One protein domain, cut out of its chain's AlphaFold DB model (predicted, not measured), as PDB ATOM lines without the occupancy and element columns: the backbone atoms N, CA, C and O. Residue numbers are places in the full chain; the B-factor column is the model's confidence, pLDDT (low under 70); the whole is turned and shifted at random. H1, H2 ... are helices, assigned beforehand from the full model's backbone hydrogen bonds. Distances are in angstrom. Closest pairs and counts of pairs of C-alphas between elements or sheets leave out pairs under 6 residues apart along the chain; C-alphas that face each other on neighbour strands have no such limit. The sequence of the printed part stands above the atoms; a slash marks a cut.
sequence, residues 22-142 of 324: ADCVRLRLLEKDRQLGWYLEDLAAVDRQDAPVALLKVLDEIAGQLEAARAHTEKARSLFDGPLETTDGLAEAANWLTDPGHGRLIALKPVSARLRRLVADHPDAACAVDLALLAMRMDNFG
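AT A GLANCE: This is residues 22 to 142 of the 324 residues of the protein "Phosphoenolpyruvate carboxylase" of Kordiimonadales bacterium JCM 17843 (UniProt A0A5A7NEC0). The domain is a rod built on a long helical hairpin, H1 and H2, with a second, shorter hairpin, H4 and H5, packed lengthwise along one end of it to make an up-and-down bundle of four helices. At the other end of the rod H3 folds back along the last part of H2, outside the four-helix bundle. The side of the bundle between H2 and H4 is the loosest, while H5 packs on the last part of H1. The printed part has 121 residues with five named helices, H1 to H5 in order along the chain, and no named strand; its class is all helix. It is only just loose, close to compact, with a radius of gyration of the C-alphas of 16.6 A, and it spans 56 by 23 by 20 A.

IN THESE COORDINATES: H1 is residues 22 to 45, 34.8 A from first to last C-alpha, and begins at C-alpha 22 at (58.671, 86.263, 90.853). H2, residues 53 to 80, is the longest helix at 40.5 A and ends at C-alpha 80 at (59.801, 83.336, 84.264). H3 is residues 87 to 98, 16.0 A long. H4 is residues 109 to 121, 18.2 A long. H5 is residues 128 to 141, 20.1 A long, and ends at C-alpha 141 at (73.269, 101.814, 85.259).

HOW THE PARTS SIT: H1, H2, H4 and H5 form a bundle, up and down, each helix running against the one before it in the chain. H1 and H2 touch as a hairpin at a shallow tilt of 23 degrees; their closest C-alphas, those of Asp 33 and Arg 70, are 5.5 A apart. H1 touches H5 with residues 39 to 43 alone, opposite ways at a shallow tilt of 6 degrees, and the closest C-alphas are those of Asp 42 and Leu 134 at 7.0 A. H4 and H5 touch as a hairpin at a shallow tilt of 19 degrees, closest at the C-alphas of Ser 112 and Ala 135, 4.4 A apart. H2 and H4 are close but not clearly touching, with the C-alphas of Leu 55 and Leu 118 closest at 6.8 A. H2 touches H3 with residues 73 to 80 alone, a hairpin at a shallow tilt of 15 degrees, closest at the C-alphas of Leu 79 and Ala 93, 5.0 A. H3 and H4 are apart, and so are H1 and H4. In H1, H2, H3, H4 and H5 every O i to N i+4 pair is within hydrogen-bond range.

THE WHOLE: The two C-alphas farthest apart, those of Thr 86 and Asp 124, are 56.0 A apart. The printed part has no cut, and its four links between helices are short. The mean pLDDT of the printed part is 96.5, and no printed residue is under 70.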
ATOM      1  N   ALA A  22      58.668  86.525  92.285       95.62
ATOM      2  CA  ALA A  22      58.671  86.263  90.853       95.62
ATOM      3  C   ALA A  22      58.495  87.560  90.058       95.62
ATOM      4  O   ALA A  22      59.191  87.764  89.069       95.62
ATOM      5  N   ASP A  23      57.642  88.471  90.531       95.50
ATOM      6  CA  ASP A  23      57.422  89.773  89.894       95.50
ATOM      7  C   ASP A  23      58.680  90.640  89.967       95.50
ATOM      8  O   ASP A  23      59.071  91.241  88.968       95.50
ATOM      9  N   CYS A  24      59.384  90.612  91.104       95.81
ATOM     10  CA  CYS A  24      60.677  91.279  91.256       95.81
ATOM     11  C   CYS A  24      61.704  90.754  90.232       95.81
ATOM     12  O   CYS A  24      62.421  91.541  89.609       95.81
ATOM     13  N   VAL A  25      61.781  89.428  90.045       96.88
ATOM     14  CA  VAL A  25      62.698  88.792  89.080       96.88
ATOM     15  C   VAL A  25      62.310  89.125  87.642       96.88
ATOM     16  O   VAL A  25      63.173  89.542  86.871       96.88
ATOM     17  N   ARG A  26      61.026  89.005  87.283       97.44
ATOM     18  CA  ARG A  26      60.509  89.372  85.955       97.44
ATOM     19  C   ARG A  26      60.823  90.824  85.624       97.44
ATOM     20  O   ARG A  26      61.344  91.101  84.545       97.44
ATOM     21  N   LEU A  27      60.572  91.734  86.568       96.69
ATOM     22  CA  LEU A  27      60.887  93.148  86.405       96.69
ATOM     23  C   LEU A  27      62.387  93.359  86.200       96.69
ATOM     24  O   LEU A  27      62.775  94.029  85.248       96.69
ATOM     25  N   ARG A  28      63.242  92.732  87.020       97.12
ATOM     26  CA  ARG A  28      64.695  92.899  86.879       97.12
ATOM     27  C   ARG A  28      65.220  92.353  85.547       97.12
ATOM     28  O   ARG A  28      66.114  92.945  84.950       97.12
ATOM     29  N   LEU A  29      64.658  91.251  85.051       98.00
ATOM     30  CA  LEU A  29      64.993  90.717  83.728       98.00
ATOM     31  C   LEU A  29      64.488  91.623  82.592       98.00
ATOM     32  O   LEU A  29      65.182  91.784  81.591       98.00
ATOM     33  N   LEU A  30      63.309  92.238  82.739       97.69
ATOM     34  CA  LEU A  30      62.795  93.245  81.803       97.69
ATOM     35  C   LEU A  30      63.708  94.476  81.746       97.69
ATOM     36  O   LEU A  30      64.043  94.928  80.652       97.69
ATOM     37  N   GLU A  31      64.129  94.996  82.901       97.06
ATOM     38  CA  GLU A  31      65.093  96.098  82.979       97.06
ATOM     39  C   GLU A  31      66.393  95.742  82.254       97.06
ATOM     40  O   GLU A  31      66.875  96.529  81.442       97.06
ATOM     41  N   LYS A  32      66.919  94.536  82.492       98.06
ATOM     42  CA  LYS A  32      68.138  94.044  81.845       98.06
ATOM     43  C   LYS A  32      68.024  93.953  80.332       98.06
ATOM     44  O   LYS A  32      68.918  94.423  79.635       98.06
ATOM     45  N   ASP A  33      66.941  93.374  79.822       98.31
ATOM     46  CA  ASP A  33      66.691  93.291  78.380       98.31
ATOM     47  C   ASP A  33      66.668  94.687  77.734       98.31
ATOM     48  O   ASP A  33      67.370  94.938  76.753       98.31
ATOM     49  N   ARG A  34      65.929  95.630  78.335       98.00
ATOM     50  CA  ARG A  34      65.851  97.015  77.847       98.00
ATOM     51  C   ARG A  34      67.208  97.710  77.872       98.00
ATOM     52  O   ARG A  34      67.590  98.317  76.876       98.00
ATOM     53  N   GLN A  35      67.938  97.580  78.977       97.31
ATOM     54  CA  GLN A  35      69.240  98.211  79.153       97.31
ATOM     55  C   GLN A  35      70.274  97.676  78.150       97.31
ATOM     56  O   GLN A  35      71.008  98.456  77.548       97.31
ATOM     57  N   LEU A  36      70.299  96.357  77.915       98.50
ATOM     58  CA  LEU A  36      71.139  95.744  76.882       98.50
ATOM     59  C   LEU A  36      70.774  96.250  75.481       98.50
ATOM     60  O   LEU A  36      71.669  96.515  74.681       98.50
ATOM     61  N   GLY A  37      69.480  96.428  75.198       98.38
ATOM     62  CA  GLY A  37      69.007  97.047  73.960       98.38
ATOM     63  C   GLY A  37      69.568  98.454  73.746       98.38
ATOM     64  O   GLY A  37      70.113  98.725  72.679       98.38
ATOM     65  N   TRP A  38      69.531  99.312  74.768       98.00
ATOM     66  CA  TRP A  38      70.094 100.664  74.673       98.00
ATOM     67  C   TRP A  38      71.610 100.671  74.469       98.00
ATOM     68  O   TRP A  38      72.107 101.463  73.677       98.00
ATOM     69  N   TYR A  39      72.359  99.772  75.115       98.38
ATOM     70  CA  TYR A  39      73.803  99.669  74.865       98.38
ATOM     71  C   TYR A  39      74.127  99.222  73.436       98.38
ATOM     72  O   TYR A  39      75.123  99.668  72.869       98.38
ATOM     73  N   LEU A  40      73.304  98.350  72.850       98.62
ATOM     74  CA  LEU A  40      73.446  97.940  71.453       98.62
ATOM     75  C   LEU A  40      73.133  99.092  70.491       98.62
ATOM     76  O   LEU A  40      73.865  99.284  69.524       98.62
ATOM     77  N   GLU A  41      72.093  99.880  70.775       98.38
ATOM     78  CA  GLU A  41      71.776 101.101  70.022       98.38
ATOM     79  C   GLU A  41      72.924 102.118  70.100       98.38
ATOM     80  O   GLU A  41      73.350 102.634  69.066       98.38
ATOM     81  N   ASP A  42      73.484 102.342  71.296       97.56
ATOM     82  CA  ASP A  42      74.649 103.211  71.491       97.56
ATOM     83  C   ASP A  42      75.852 102.712  70.663       97.56
ATOM     84  O   ASP A  42      76.477 103.498  69.959       97.56
ATOM     85  N   LEU A  43      76.159 101.404  70.687       97.50
ATOM     86  CA  LEU A  43      77.257 100.807  69.905       97.50
ATOM     87  C   LEU A  43      77.052 100.896  68.390       97.50
ATOM     88  O   LEU A  43      78.028 101.023  67.645       97.50
ATOM     89  N   ALA A  44      75.808 100.790  67.927       96.75
ATOM     90  CA  ALA A  44      75.467 100.919  66.516       96.75
ATOM     91  C   ALA A  44      75.599 102.370  66.024       96.75
ATOM     92  O   ALA A  44      75.886 102.585  64.848       96.75
ATOM     93  N   ALA A  45      75.411 103.345  66.918       96.38
ATOM     94  CA  ALA A  45      75.505 104.771  66.618       96.38
ATOM     95  C   ALA A  45      76.936 105.338  66.674       96.38
ATOM     96  O   ALA A  45      77.143 106.462  66.224       96.38
ATOM     97  N   VAL A  46      77.906 104.583  67.207       95.62
ATOM     98  CA  VAL A  46      79.317 104.996  67.299       95.62
ATOM     99  C   VAL A  46      79.871 105.398  65.928       95.62
ATOM    100  O   VAL A  46      79.757 104.636  64.964       95.62
ATOM    101  N   ASP A  47      80.559 106.542  65.861       93.81
ATOM    102  CA  ASP A  47      81.247 106.973  64.640       93.81
ATOM    103  C   ASP A  47      82.467 106.088  64.327       93.81
ATOM    104  O   ASP A  47      83.532 106.174  64.943       93.81
ATOM    105  N   ARG A  48      82.306 105.206  63.337       92.94
ATOM    106  CA  ARG A  48      83.333 104.254  62.889       92.94
ATOM    107  C   ARG A  48      84.269 104.832  61.823       92.94
ATOM    108  O   ARG A  48      85.098 104.084  61.298       92.94
ATOM    109  N   GLN A  49      84.143 106.113  61.472       91.25
ATOM    110  CA  GLN A  49      84.965 106.724  60.435       91.25
ATOM    111  C   GLN A  49      86.456 106.663  60.802       91.25
ATOM    112  O   GLN A  49      86.854 106.975  61.922       91.25
ATOM    113  N   ASP A  50      87.274 106.228  59.836       89.75
ATOM    114  CA  ASP A  50      88.738 106.125  59.930       89.75
ATOM    115  C   ASP A  50      89.254 105.290  61.127       89.75
ATOM    116  O   ASP A  50      90.450 105.275  61.431       89.75
ATOM    117  N   ALA A  51      88.367 104.542  61.793       93.25
ATOM    118  CA  ALA A  51      88.707 103.740  62.953       93.25
ATOM    119  C   ALA A  51      89.571 102.526  62.548       93.25
ATOM    120  O   ALA A  51      89.265 101.838  61.567       93.25
ATOM    121  N   PRO A  52      90.635 102.199  63.308       94.25
ATOM    122  CA  PRO A  52      91.479 101.051  63.004       94.25
ATOM    123  C   PRO A  52      90.686  99.742  62.969       94.25
ATOM    124  O   PRO A  52      89.866  99.473  63.846       94.25
ATOM    125  N   VAL A  53      91.007  98.860  62.017       94.69
ATOM    126  CA  VAL A  53      90.355  97.541  61.873       94.69
ATOM    127  C   VAL A  53      90.392  96.733  63.177       94.69
ATOM    128  O   VAL A  53      89.429  96.047  63.514       94.69
ATOM    129  N   ALA A  54      91.487  96.832  63.937       95.06
ATOM    130  CA  ALA A  54      91.618  96.166  65.230       95.06
ATOM    131  C   ALA A  54      90.595  96.672  66.265       95.06
ATOM    132  O   ALA A  54      90.021  95.857  66.981       95.06
ATOM    133  N   LEU A  55      90.328  97.982  66.307       96.06
ATOM    134  CA  LEU A  55      89.314  98.580  67.181       96.06
ATOM    135  C   LEU A  55      87.919  98.105  66.772       96.06
ATOM    136  O   LEU A  55      87.166  97.630  67.620       96.06
ATOM    137  N   LEU A  56      87.599  98.173  65.475       96.00
ATOM    138  CA  LEU A  56      86.296  97.754  64.946       96.00
ATOM    139  C   LEU A  56      85.986  96.295  65.285       96.00
ATOM    140  O   LEU A  56      84.891  95.990  65.746       96.00
ATOM    141  N   LYS A  57      86.982  95.410  65.167       97.50
ATOM    142  CA  LYS A  57      86.840  94.007  65.559       97.50
ATOM    143  C   LYS A  57      86.452  93.852  67.034       97.50
ATOM    144  O   LYS A  57      85.573  93.057  67.348       97.50
ATOM    145  N   VAL A  58      87.081  94.604  67.940       97.81
ATOM    146  CA  VAL A  58      86.743  94.541  69.373       97.81
ATOM    147  C   VAL A  58      85.337  95.086  69.632       97.81
ATOM    148  O   VAL A  58      84.630  94.536  70.476       97.81
ATOM    149  N   LEU A  59      84.907  96.128  68.913       97.69
ATOM    150  CA  LEU A  59      83.532  96.629  69.013       97.69
ATOM    151  C   LEU A  59      82.513  95.584  68.558       97.69
ATOM    152  O   LEU A  59      81.528  95.371  69.261       97.69
ATOM    153  N   ASP A  60      82.768  94.897  67.447       97.94
ATOM    154  CA  ASP A  60      81.883  93.841  66.948       97.94
ATOM    155  C   ASP A  60      81.848  92.633  67.910       97.94
ATOM    156  O   ASP A  60      80.789  92.054  68.145       97.94
ATOM    157  N   GLU A  61      82.970  92.290  68.554       98.44
ATOM    158  CA  GLU A  61      83.012  91.278  69.622       98.44
ATOM    159  C   GLU A  61      82.192  91.687  70.859       98.44
ATOM    160  O   GLU A  61      81.529  90.845  71.469       98.44
ATOM    161  N   ILE A  62      82.246  92.963  71.263       98.56
ATOM    162  CA  ILE A  62      81.428  93.489  72.367       98.56
ATOM    163  C   ILE A  62      79.948  93.469  71.975       98.56
ATOM    164  O   ILE A  62      79.131  92.998  72.764       98.56
ATOM    165  N   ALA A  63      79.604  93.920  70.768       98.56
ATOM    166  CA  ALA A  63      78.234  93.894  70.265       98.56
ATOM    167  C   ALA A  63      77.672  92.464  70.268       98.56
ATOM    168  O   ALA A  63      76.649  92.223  70.902       98.56
ATOM    169  N   GLY A  64      78.398  91.492  69.703       98.69
ATOM    170  CA  GLY A  64      77.981  90.087  69.708       98.69
ATOM    171  C   GLY A  64      77.832  89.498  71.119       98.69
ATOM    172  O   GLY A  64      76.916  88.715  71.376       98.69
ATOM    173  N   GLN A  65      78.678  89.905  72.074       98.69
ATOM    174  CA  GLN A  65      78.527  89.519  73.481       98.69
ATOM    175  C   GLN A  65      77.226  90.071  74.094       98.69
ATOM    176  O   GLN A  65      76.541  89.348  74.821       98.69
ATOM    177  N   LEU A  66      76.886  91.336  73.824       98.75
ATOM    178  CA  LEU A  66      75.668  91.970  74.337       98.75
ATOM    179  C   LEU A  66      74.400  91.437  73.650       98.75
ATOM    180  O   LEU A  66      73.394  91.238  74.328       98.75
ATOM    181  N   GLU A  67      74.451  91.135  72.351       98.75
ATOM    182  CA  GLU A  67      73.361  90.485  71.607       98.75
ATOM    183  C   GLU A  67      73.047  89.101  72.181       98.75
ATOM    184  O   GLU A  67      71.895  88.808  72.509       98.75
ATOM    185  N   ALA A  68      74.077  88.274  72.392       98.69
ATOM    186  CA  ALA A  68      73.924  86.972  73.032       98.69
ATOM    187  C   ALA A  68      73.340  87.096  74.449       98.69
ATOM    188  O   ALA A  68      72.482  86.303  74.845       98.69
ATOM    189  N   ALA A  69      73.768  88.111  75.209       98.69
ATOM    190  CA  ALA A  69      73.242  88.377  76.544       98.69
ATOM    191  C   ALA A  69      71.780  88.812  76.551       98.69
ATOM    192  O   ALA A  69      71.010  88.406  77.432       98.69
ATOM    193  N   ARG A  70      71.380  89.611  75.565       98.69
ATOM    194  CA  ARG A  70      69.996  90.038  75.413       98.69
ATOM    195  C   ARG A  70      69.106  88.858  75.038       98.69
ATOM    196  O   ARG A  70      68.125  88.624  75.733       98.69
ATOM    197  N   ALA A  71      69.510  88.038  74.066       98.56
ATOM    198  CA  ALA A  71      68.781  86.825  73.686       98.56
ATOM    199  C   ALA A  71      68.633  85.830  74.858       98.56
ATOM    200  O   ALA A  71      67.556  85.270  75.078       98.56
ATOM    201  N   HIS A  72      69.691  85.642  75.660       98.62
ATOM    202  CA  HIS A  72      69.625  84.839  76.891       98.62
ATOM    203  C   HIS A  72      68.597  85.397  77.883       98.62
ATOM    204  O   HIS A  72      67.776  84.645  78.420       98.62
ATOM    205  N   THR A  73      68.598  86.719  78.073       98.56
ATOM    206  CA  THR A  73      67.676  87.427  78.971       98.56
ATOM    207  C   THR A  73      66.230  87.357  78.475       98.56
ATOM    208  O   THR A  73      65.332  87.099  79.272       98.56
ATOM    209  N   GLU A  74      65.978  87.520  77.175       98.31
ATOM    210  CA  GLU A  74      64.647  87.388  76.565       98.31
ATOM    211  C   GLU A  74      64.068  85.982  76.776       98.31
ATOM    212  O   GLU A  74      62.915  85.838  77.197       98.31
ATOM    213  N   LYS A  75      64.879  84.933  76.581       98.31
ATOM    214  CA  LYS A  75      64.459  83.558  76.878       98.31
ATOM    215  C   LYS A  75      64.188  83.362  78.371       98.31
ATOM    216  O   LYS A  75      63.171  82.762  78.715       98.31
ATOM    217  N   ALA A  76      65.039  83.901  79.247       98.25
ATOM    218  CA  ALA A  76      64.820  83.839  80.691       98.25
ATOM    219  C   ALA A  76      63.491  84.500  81.078       98.25
ATOM    220  O   ALA A  76      62.709  83.904  81.810       98.25
ATOM    221  N   ARG A  77      63.182  85.681  80.532       97.94
ATOM    222  CA  ARG A  77      61.895  86.357  80.757       97.94
ATOM    223  C   ARG A  77      60.715  85.478  80.370       97.94
ATOM    224  O   ARG A  77      59.834  85.272  81.192       97.94
ATOM    225  N   SER A  78      60.748  84.898  79.170       98.12
ATOM    226  CA  SER A  78      59.684  84.000  78.711       98.12
ATOM    227  C   SER A  78      59.481  82.798  79.638       98.12
ATOM    228  O   SER A  78      58.343  82.376  79.817       98.12
ATOM    229  N   LEU A  79      60.549  82.245  80.219       98.25
ATOM    230  CA  LEU A  79      60.449  81.139  81.176       98.25
ATOM    231  C   LEU A  79      59.894  81.597  82.530       98.25
ATOM    232  O   LEU A  79      59.052  80.918  83.109       98.25
ATOM    233  N   PHE A  80      60.321  82.764  83.021       97.69
ATOM    234  CA  PHE A  80      59.801  83.336  84.264       97.69
ATOM    235  C   PHE A  80      58.348  83.817  84.137       97.69
ATOM    236  O   PHE A  80      57.642  83.843  85.141       97.69
ATOM    237  N   ASP A  81      57.862  84.138  82.939       96.56
ATOM    238  CA  ASP A  81      56.439  84.399  82.661       96.56
ATOM    239  C   ASP A  81      55.585  83.112  82.628       96.56
ATOM    240  O   ASP A  81      54.356  83.183  82.618       96.56
ATOM    241  N   GLY A  82      56.225  81.936  82.639       94.38
ATOM    242  CA  GLY A  82      55.575  80.628  82.720       94.38
ATOM    243  C   GLY A  82      55.096  80.229  84.131       94.38
ATOM    244  O   GLY A  82      55.151  81.028  85.072       94.38
ATOM    245  N   PRO A  83      54.625  78.976  84.294       93.38
ATOM    246  CA  PRO A  83      54.018  78.471  85.530       93.38
ATOM    247  C   PRO A  83      55.069  78.114  86.599       93.38
ATOM    248  O   PRO A  83      55.450  76.950  86.775       93.38
ATOM    249  N   LEU A  84      55.549  79.125  87.326       95.75
ATOM    250  CA  LEU A  84      56.572  78.994  88.377       95.75
ATOM    251  C   LEU A  84      56.088  78.271  89.645       95.75
ATOM    252  O   LEU A  84      56.895  77.915  90.502       95.75
ATOM    253  N   GLU A  85      54.784  78.064  89.790       92.69
ATOM    254  CA  GLU A  85      54.174  77.265  90.853       92.69
ATOM    255  C   GLU A  85      54.370  75.756  90.657       92.69
ATOM    256  O   GLU A  85      54.220  74.983  91.605       92.69
ATOM    257  N   THR A  86      54.715  75.326  89.441       95.00
ATOM    258  CA  THR A  86      55.032  73.928  89.145       95.00
ATOM    259  C   THR A  86      56.519  73.658  89.356       95.00
ATOM    260  O   THR A  86      57.364  74.492  89.027       95.00
ATOM    261  N   THR A  87      56.858  72.473  89.872       94.19
ATOM    262  CA  THR A  87      58.261  72.069  90.072       94.19
ATOM    263  C   THR A  87      59.055  72.136  88.768       94.19
ATOM    264  O   THR A  87      60.160  72.673  88.761       94.19
ATOM    265  N   ASP A  88      58.477  71.643  87.670       96.31
ATOM    266  CA  ASP A  88      59.141  71.606  86.366       96.31
ATOM    267  C   ASP A  88      59.314  73.012  85.778       96.31
ATOM    268  O   ASP A  88      60.408  73.347  85.329       96.31
ATOM    269  N   GLY A  89      58.285  73.867  85.854       97.31
ATOM    270  CA  GLY A  89      58.363  75.245  85.361       97.31
ATOM    271  C   GLY A  89      59.386  76.088  86.126       97.31
ATOM    272  O   GLY A  89      60.194  76.792  85.517       97.31
ATOM    273  N   LEU A  90      59.423  75.966  87.459       97.81
ATOM    274  CA  LEU A  90      60.444  76.626  88.275       97.81
ATOM    275  C   LEU A  90      61.848  76.103  87.958       97.81
ATOM    276  O   LEU A  90      62.781  76.900  87.836       97.81
ATOM    277  N   ALA A  91      62.013  74.783  87.842       97.75
ATOM    278  CA  ALA A  91      63.303  74.172  87.546       97.75
ATOM    279  C   ALA A  91      63.822  74.599  86.168       97.75
ATOM    280  O   ALA A  91      64.990  74.961  86.057       97.75
ATOM    281  N   GLU A  92      62.973  74.616  85.139       98.12
ATOM    282  CA  GLU A  92      63.342  75.068  83.794       98.12
ATOM    283  C   GLU A  92      63.816  76.528  83.806       98.12
ATOM    284  O   GLU A  92      64.921  76.826  83.343       98.12
ATOM    285  N   ALA A  93      63.027  77.431  84.399       98.31
ATOM    286  CA  ALA A  93      63.358  78.851  84.483       98.31
ATOM    287  C   ALA A  93      64.650  79.102  85.281       98.31
ATOM    288  O   ALA A  93      65.538  79.839  84.836       98.31
ATOM    289  N   ALA A  94      64.785  78.461  86.445       97.81
ATOM    290  CA  ALA A  94      65.956  78.593  87.301       97.81
ATOM    291  C   ALA A  94      67.219  78.024  86.643       97.81
ATOM    292  O   ALA A  94      68.263  78.677  86.667       97.81
ATOM    293  N   ASN A  95      67.142  76.841  86.027       97.88
ATOM    294  CA  ASN A  95      68.285  76.217  85.362       97.88
ATOM    295  C   ASN A  95      68.762  77.070  84.185       97.88
ATOM    296  O   ASN A  95      69.954  77.337  84.088       97.88
ATOM    297  N   TRP A  96      67.852  77.589  83.355       98.12
ATOM    298  CA  TRP A  96      68.226  78.478  82.251       98.12
ATOM    299  C   TRP A  96      68.968  79.738  82.720       98.12
ATOM    300  O   TRP A  96      69.978  80.134  82.137       98.12
ATOM    301  N   LEU A  97      68.473  80.382  83.782       97.94
ATOM    302  CA  LEU A  97      69.064  81.619  84.294       97.94
ATOM    303  C   LEU A  97      70.407  81.383  85.014       97.94
ATOM    304  O   LEU A  97      71.262  82.274  85.065       97.94
ATOM    305  N   THR A  98      70.592  80.197  85.593       97.00
ATOM    306  CA  THR A  98      71.763  79.861  86.418       97.00
ATOM    307  C   THR A  98      72.866  79.133  85.644       97.00
ATOM    308  O   THR A  98      74.018  79.186  86.080       97.00
ATOM    309  N   ASP A  99      72.551  78.524  84.495       96.69
ATOM    310  CA  ASP A  99      73.501  77.818  83.632       96.69
ATOM    311  C   ASP A  99      74.625  78.750  83.134       96.69
ATOM    312  O   ASP A  99      74.346  79.825  82.602       96.69
ATOM    313  N   PRO A 100      75.914  78.382  83.293       93.75
ATOM    314  CA  PRO A 100      77.051  79.219  82.904       93.75
ATOM    315  C   PRO A 100      77.307  79.275  81.386       93.75
ATOM    316  O   PRO A 100      78.377  79.722  80.974       93.75
ATOM    317  N   GLY A 101      76.373  78.800  80.562       91.75
ATOM    318  CA  GLY A 101      76.492  78.702  79.118       91.75
ATOM    319  C   GLY A 101      76.465  80.032  78.365       91.75
ATOM    320  O   GLY A 101      76.634  81.131  78.901       91.75
ATOM    321  N   HIS A 102      76.293  79.912  77.049       92.50
ATOM    322  CA  HIS A 102      76.388  81.029  76.118       92.50
ATOM    323  C   HIS A 102      75.357  82.131  76.414       92.50
ATOM    324  O   HIS A 102      74.193  81.859  76.693       92.50
ATOM    325  N   GLY A 103      75.795  83.390  76.330       96.00
ATOM    326  CA  GLY A 103      74.957  84.564  76.581       96.00
ATOM    327  C   GLY A 103      74.779  84.915  78.061       96.00
ATOM    328  O   GLY A 103      74.340  86.021  78.364       96.00
ATOM    329  N   ARG A 104      75.176  84.072  79.022       97.50
ATOM    330  CA  ARG A 104      75.075  84.462  80.434       97.50
ATOM    331  C   ARG A 104      76.068  85.580  80.777       97.50
ATOM    332  O   ARG A 104      77.249  85.344  81.015       97.50
ATOM    333  N   LEU A 105      75.557  86.805  80.868       98.25
ATOM    334  CA  LEU A 105      76.296  87.997  81.285       98.25
ATOM    335  C   LEU A 105      75.697  88.547  82.579       98.25
ATOM    336  O   LEU A 105      74.553  88.987  82.576       98.25
ATOM    337  N   ILE A 106      76.455  88.527  83.674       97.62
ATOM    338  CA  ILE A 106      75.999  89.027  84.986       97.62
ATOM    339  C   ILE A 106      76.773  90.256  85.468       97.62
ATOM    340  O   ILE A 106      76.451  90.784  86.516       97.62
ATOM    341  N   ALA A 107      77.797  90.703  84.743       97.19
ATOM    342  CA  ALA A 107      78.630  91.834  85.139       97.19
ATOM    343  C   ALA A 107      79.030  92.638  83.901       97.19
ATOM    344  O   ALA A 107      79.401  92.056  82.879       97.19
ATOM    345  N   LEU A 108      78.980  93.966  84.003       96.75
ATOM    346  CA  LEU A 108      79.380  94.887  82.938       96.75
ATOM    347  C   LEU A 108      80.731  95.540  83.183       96.75
ATOM    348  O   LEU A 108      81.333  95.989  82.210       96.75
ATOM    349  N   LYS A 109      81.258  95.543  84.415       96.44
ATOM    350  CA  LYS A 109      82.592  96.110  84.687       96.44
ATOM    351  C   LYS A 109      83.688  95.578  83.743       96.44
ATOM    352  O   LYS A 109      84.490  96.383  83.269       96.44
ATOM    353  N   PRO A 110      83.742  94.275  83.389       97.75
ATOM    354  CA  PRO A 110      84.708  93.797  82.397       97.75
ATOM    355  C   PRO A 110      84.488  94.377  80.991       97.75
ATOM    356  O   PRO A 110      85.454  94.642  80.277       97.75
ATOM    357  N   VAL A 111      83.233  94.595  80.586       98.25
ATOM    358  CA  VAL A 111      82.876  95.157  79.272       98.25
ATOM    359  C   VAL A 111      83.227  96.643  79.218       98.25
ATOM    360  O   VAL A 111      83.917  97.079  78.297       98.25
ATOM    361  N   SER A 112      82.846  97.415  80.237       97.81
ATOM    362  CA  SER A 112      83.171  98.840  80.313       97.81
ATOM    363  C   SER A 112      84.682  99.082  80.426       97.81
ATOM    364  O   SER A 112      85.198 100.038  79.847       97.81
ATOM    365  N   ALA A 113      85.433  98.190  81.082       98.25
ATOM    366  CA  ALA A 113      86.895  98.232  81.092       98.25
ATOM    367  C   ALA A 113      87.511  98.008  79.697       98.25
ATOM    368  O   ALA A 113      88.471  98.695  79.343       98.25
ATOM    369  N   ARG A 114      86.952  97.097  78.881       98.06
ATOM    370  CA  ARG A 114      87.379  96.910  77.479       98.06
ATOM    371  C   ARG A 114      87.149  98.178  76.658       98.06
ATOM    372  O   ARG A 114      88.061  98.599  75.955       98.06
ATOM    373  N   LEU A 115      85.984  98.814  76.800       98.31
ATOM    374  CA  LEU A 115      85.681 100.085  76.128       98.31
ATOM    375  C   LEU A 115      86.663 101.192  76.535       98.31
ATOM    376  O   LEU A 115      87.225 101.860  75.675       98.31
ATOM    377  N   ARG A 116      86.952 101.342  77.835       98.00
ATOM    378  CA  ARG A 116      87.942 102.323  78.315       98.00
ATOM    379  C   ARG A 116      89.342 102.071  77.777       98.00
ATOM    380  O   ARG A 116      90.051 103.026  77.481       98.00
ATOM    381  N   ARG A 117      89.745 100.804  77.650       98.06
ATOM    382  CA  ARG A 117      91.028 100.458  77.034       98.06
ATOM    383  C   ARG A 117      91.064 100.878  75.563       98.06
ATOM    384  O   ARG A 117      92.045 101.488  75.171       98.06
ATOM    385  N   LEU A 118      89.995 100.654  74.795       97.06
ATOM    386  CA  LEU A 118      89.920 101.137  73.407       97.06
ATOM    387  C   LEU A 118      90.079 102.658  73.317       97.06
ATOM    388  O   LEU A 118      90.821 103.138  72.468       97.06
ATOM    389  N   VAL A 119      89.432 103.404  74.216       97.25
ATOM    390  CA  VAL A 119      89.579 104.867  74.296       97.25
ATOM    391  C   VAL A 119      91.021 105.265  74.621       97.25
ATOM    392  O   VAL A 119      91.554 106.184  74.011       97.25
ATOM    393  N   ALA A 120      91.668 104.576  75.563       97.56
ATOM    394  CA  ALA A 120      93.046 104.870  75.950       97.56
ATOM    395  C   ALA A 120      94.064 104.543  74.842       97.56
ATOM    396  O   ALA A 120      95.032 105.280  74.671       97.56
ATOM    397  N   ASP A 121      93.838 103.461  74.096       96.94
ATOM    398  CA  ASP A 121      94.715 103.018  73.009       96.94
ATOM    399  C   ASP A 121      94.510 103.850  71.725       96.94
ATOM    400  O   ASP A 121      95.414 103.948  70.892       96.94
ATOM    401  N   HIS A 122      93.335 104.472  71.568       95.31
ATOM    402  CA  HIS A 122      92.943 105.253  70.390       95.31
ATOM    403  C   HIS A 122      92.259 106.586  70.764       95.31
ATOM    404  O   HIS A 122      91.101 106.803  70.401       95.31
ATOM    405  N   PRO A 123      92.953 107.504  71.465       94.25
ATOM    406  CA  PRO A 123      92.340 108.719  72.010       94.25
ATOM    407  C   PRO A 123      91.847 109.703  70.939       94.25
ATOM    408  O   PRO A 123      90.909 110.452  71.196       94.25
ATOM    409  N   ASP A 124      92.448 109.680  69.746       93.19
ATOM    410  CA  ASP A 124      92.114 110.576  68.631       93.19
ATOM    411  C   ASP A 124      91.100 109.966  67.643       93.19
ATOM    412  O   ASP A 124      90.773 110.580  66.627       93.19
ATOM    413  N   ALA A 125      90.613 108.744  67.895       93.19
ATOM    414  CA  ALA A 125      89.601 108.130  67.041       93.19
ATOM    415  C   ALA A 125      88.263 108.875  67.166       93.19
ATOM    416  O   ALA A 125      87.866 109.250  68.269       93.19
ATOM    417  N   ALA A 126      87.527 109.012  66.058       93.25
ATOM    418  CA  ALA A 126      86.221 109.683  66.044       93.25
ATOM    419  C   ALA A 126      85.240 109.094  67.081       93.25
ATOM    420  O   ALA A 126      84.531 109.829  67.762       93.25
ATOM    421  N   CYS A 127      85.295 107.774  67.292       95.19
ATOM    422  CA  CYS A 127      84.495 107.051  68.282       95.19
ATOM    423  C   CYS A 127      84.907 107.239  69.753       95.19
ATOM    424  O   CYS A 127      84.176 106.792  70.637       95.19
ATOM    425  N   ALA A 128      86.064 107.832  70.067       95.56
ATOM    426  CA  ALA A 128      86.626 107.788  71.423       95.56
ATOM    427  C   ALA A 128      85.680 108.384  72.484       95.56
ATOM    428  O   ALA A 128      85.533 107.827  73.576       95.56
ATOM    429  N   VAL A 129      84.993 109.481  72.151       95.62
ATOM    430  CA  VAL A 129      84.017 110.124  73.045       95.62
ATOM    431  C   VAL A 129      82.800 109.226  73.268       95.62
ATOM    432  O   VAL A 129      82.418 109.008  74.419       95.62
ATOM    433  N   ASP A 130      82.230 108.651  72.208       96.56
ATOM    434  CA  ASP A 130      81.059 107.770  72.305       96.56
ATOM    435  C   ASP A 130      81.357 106.534  73.161       96.56
ATOM    436  O   ASP A 130      80.579 106.170  74.044       96.56
ATOM    437  N   LEU A 131      82.528 105.922  72.965       97.75
ATOM    438  CA  LEU A 131      82.962 104.762  73.743       97.75
ATOM    439  C   LEU A 131      83.199 105.112  75.217       97.75
ATOM    440  O   LEU A 131      82.859 104.319  76.101       97.75
ATOM    441  N   ALA A 132      83.742 106.301  75.505       96.81
ATOM    442  CA  ALA A 132      83.903 106.782  76.874       96.81
ATOM    443  C   ALA A 132      82.540 106.999  77.551       96.81
ATOM    444  O   ALA A 132      82.338 106.558  78.687       96.81
ATOM    445  N   LEU A 133      81.589 107.618  76.845       95.81
ATOM    446  CA  LEU A 133      80.224 107.830  77.330       95.81
ATOM    447  C   LEU A 133      79.497 106.505  77.577       95.81
ATOM    448  O   LEU A 133      78.882 106.337  78.633       95.81
ATOM    449  N   LEU A 134      79.617 105.541  76.662       97.12
ATOM    450  CA  LEU A 134      79.039 104.210  76.822       97.12
ATOM    451  C   LEU A 134      79.635 103.479  78.030       97.12
ATOM    452  O   LEU A 134      78.898 102.952  78.863       97.12
ATOM    453  N   ALA A 135      80.962 103.500  78.187       97.00
ATOM    454  CA  ALA A 135      81.623 102.893  79.340       97.00
ATOM    455  C   ALA A 135      81.202 103.544  80.669       97.00
ATOM    456  O   ALA A 135      81.120 102.869  81.696       97.00
ATOM    457  N   MET A 136      80.952 104.855  80.677       93.69
ATOM    458  CA  MET A 136      80.424 105.561  81.847       93.69
ATOM    459  C   MET A 136      78.963 105.199  82.126       93.69
ATOM    460  O   MET A 136      78.593 105.027  83.287       93.69
ATOM    461  N   ARG A 137      78.138 105.050  81.084       92.88
ATOM    462  CA  ARG A 137      76.739 104.620  81.201       92.88
ATOM    463  C   ARG A 137      76.649 103.206  81.781       92.88
ATOM    464  O   ARG A 137      75.896 103.001  82.730       92.88
ATOM    465  N   MET A 138      77.461 102.273  81.281       95.06
ATOM    466  CA  MET A 138      77.540 100.897  81.789       95.06
ATOM    467  C   MET A 138      77.917 100.837  83.273       95.06
ATOM    468  O   MET A 138      77.297 100.093  84.025       95.06
ATOM    469  N   ASP A 139      78.891 101.639  83.709       91.75
ATOM    470  CA  ASP A 139      79.282 101.701  85.122       91.75
ATOM    471  C   ASP A 139      78.183 102.265  86.028       91.75
ATOM    472  O   ASP A 139      78.119 101.911  87.203       91.75
ATOM    473  N   ASN A 140      77.354 103.172  85.507       89.56
ATOM    474  CA  ASN A 140      76.341 103.856  86.302       89.56
ATOM    475  C   ASN A 140      75.048 103.044  86.423       89.56
ATOM    476  O   ASN A 140      74.491 102.924  87.508       89.56
ATOM    477  N   PHE A 141      74.566 102.491  85.309       91.00
ATOM    478  CA  PHE A 141      73.269 101.814  85.259       91.00
ATOM    479  C   PHE A 141      73.380 100.290  85.366       91.00
ATOM    480  O   PHE A 141      72.410  99.623  85.727       91.00
ATOM    481  N   GLY A 142      74.557  99.720  85.095       94.25
ATOM    482  CA  GLY A 142      74.749  98.276  85.135       94.25
ATOM    483  C   GLY A 142      73.820  97.561  84.155       94.25
ATOM    484  O   GLY A 142      73.599  98.024  83.031       94.25
TER     485      GLY A 142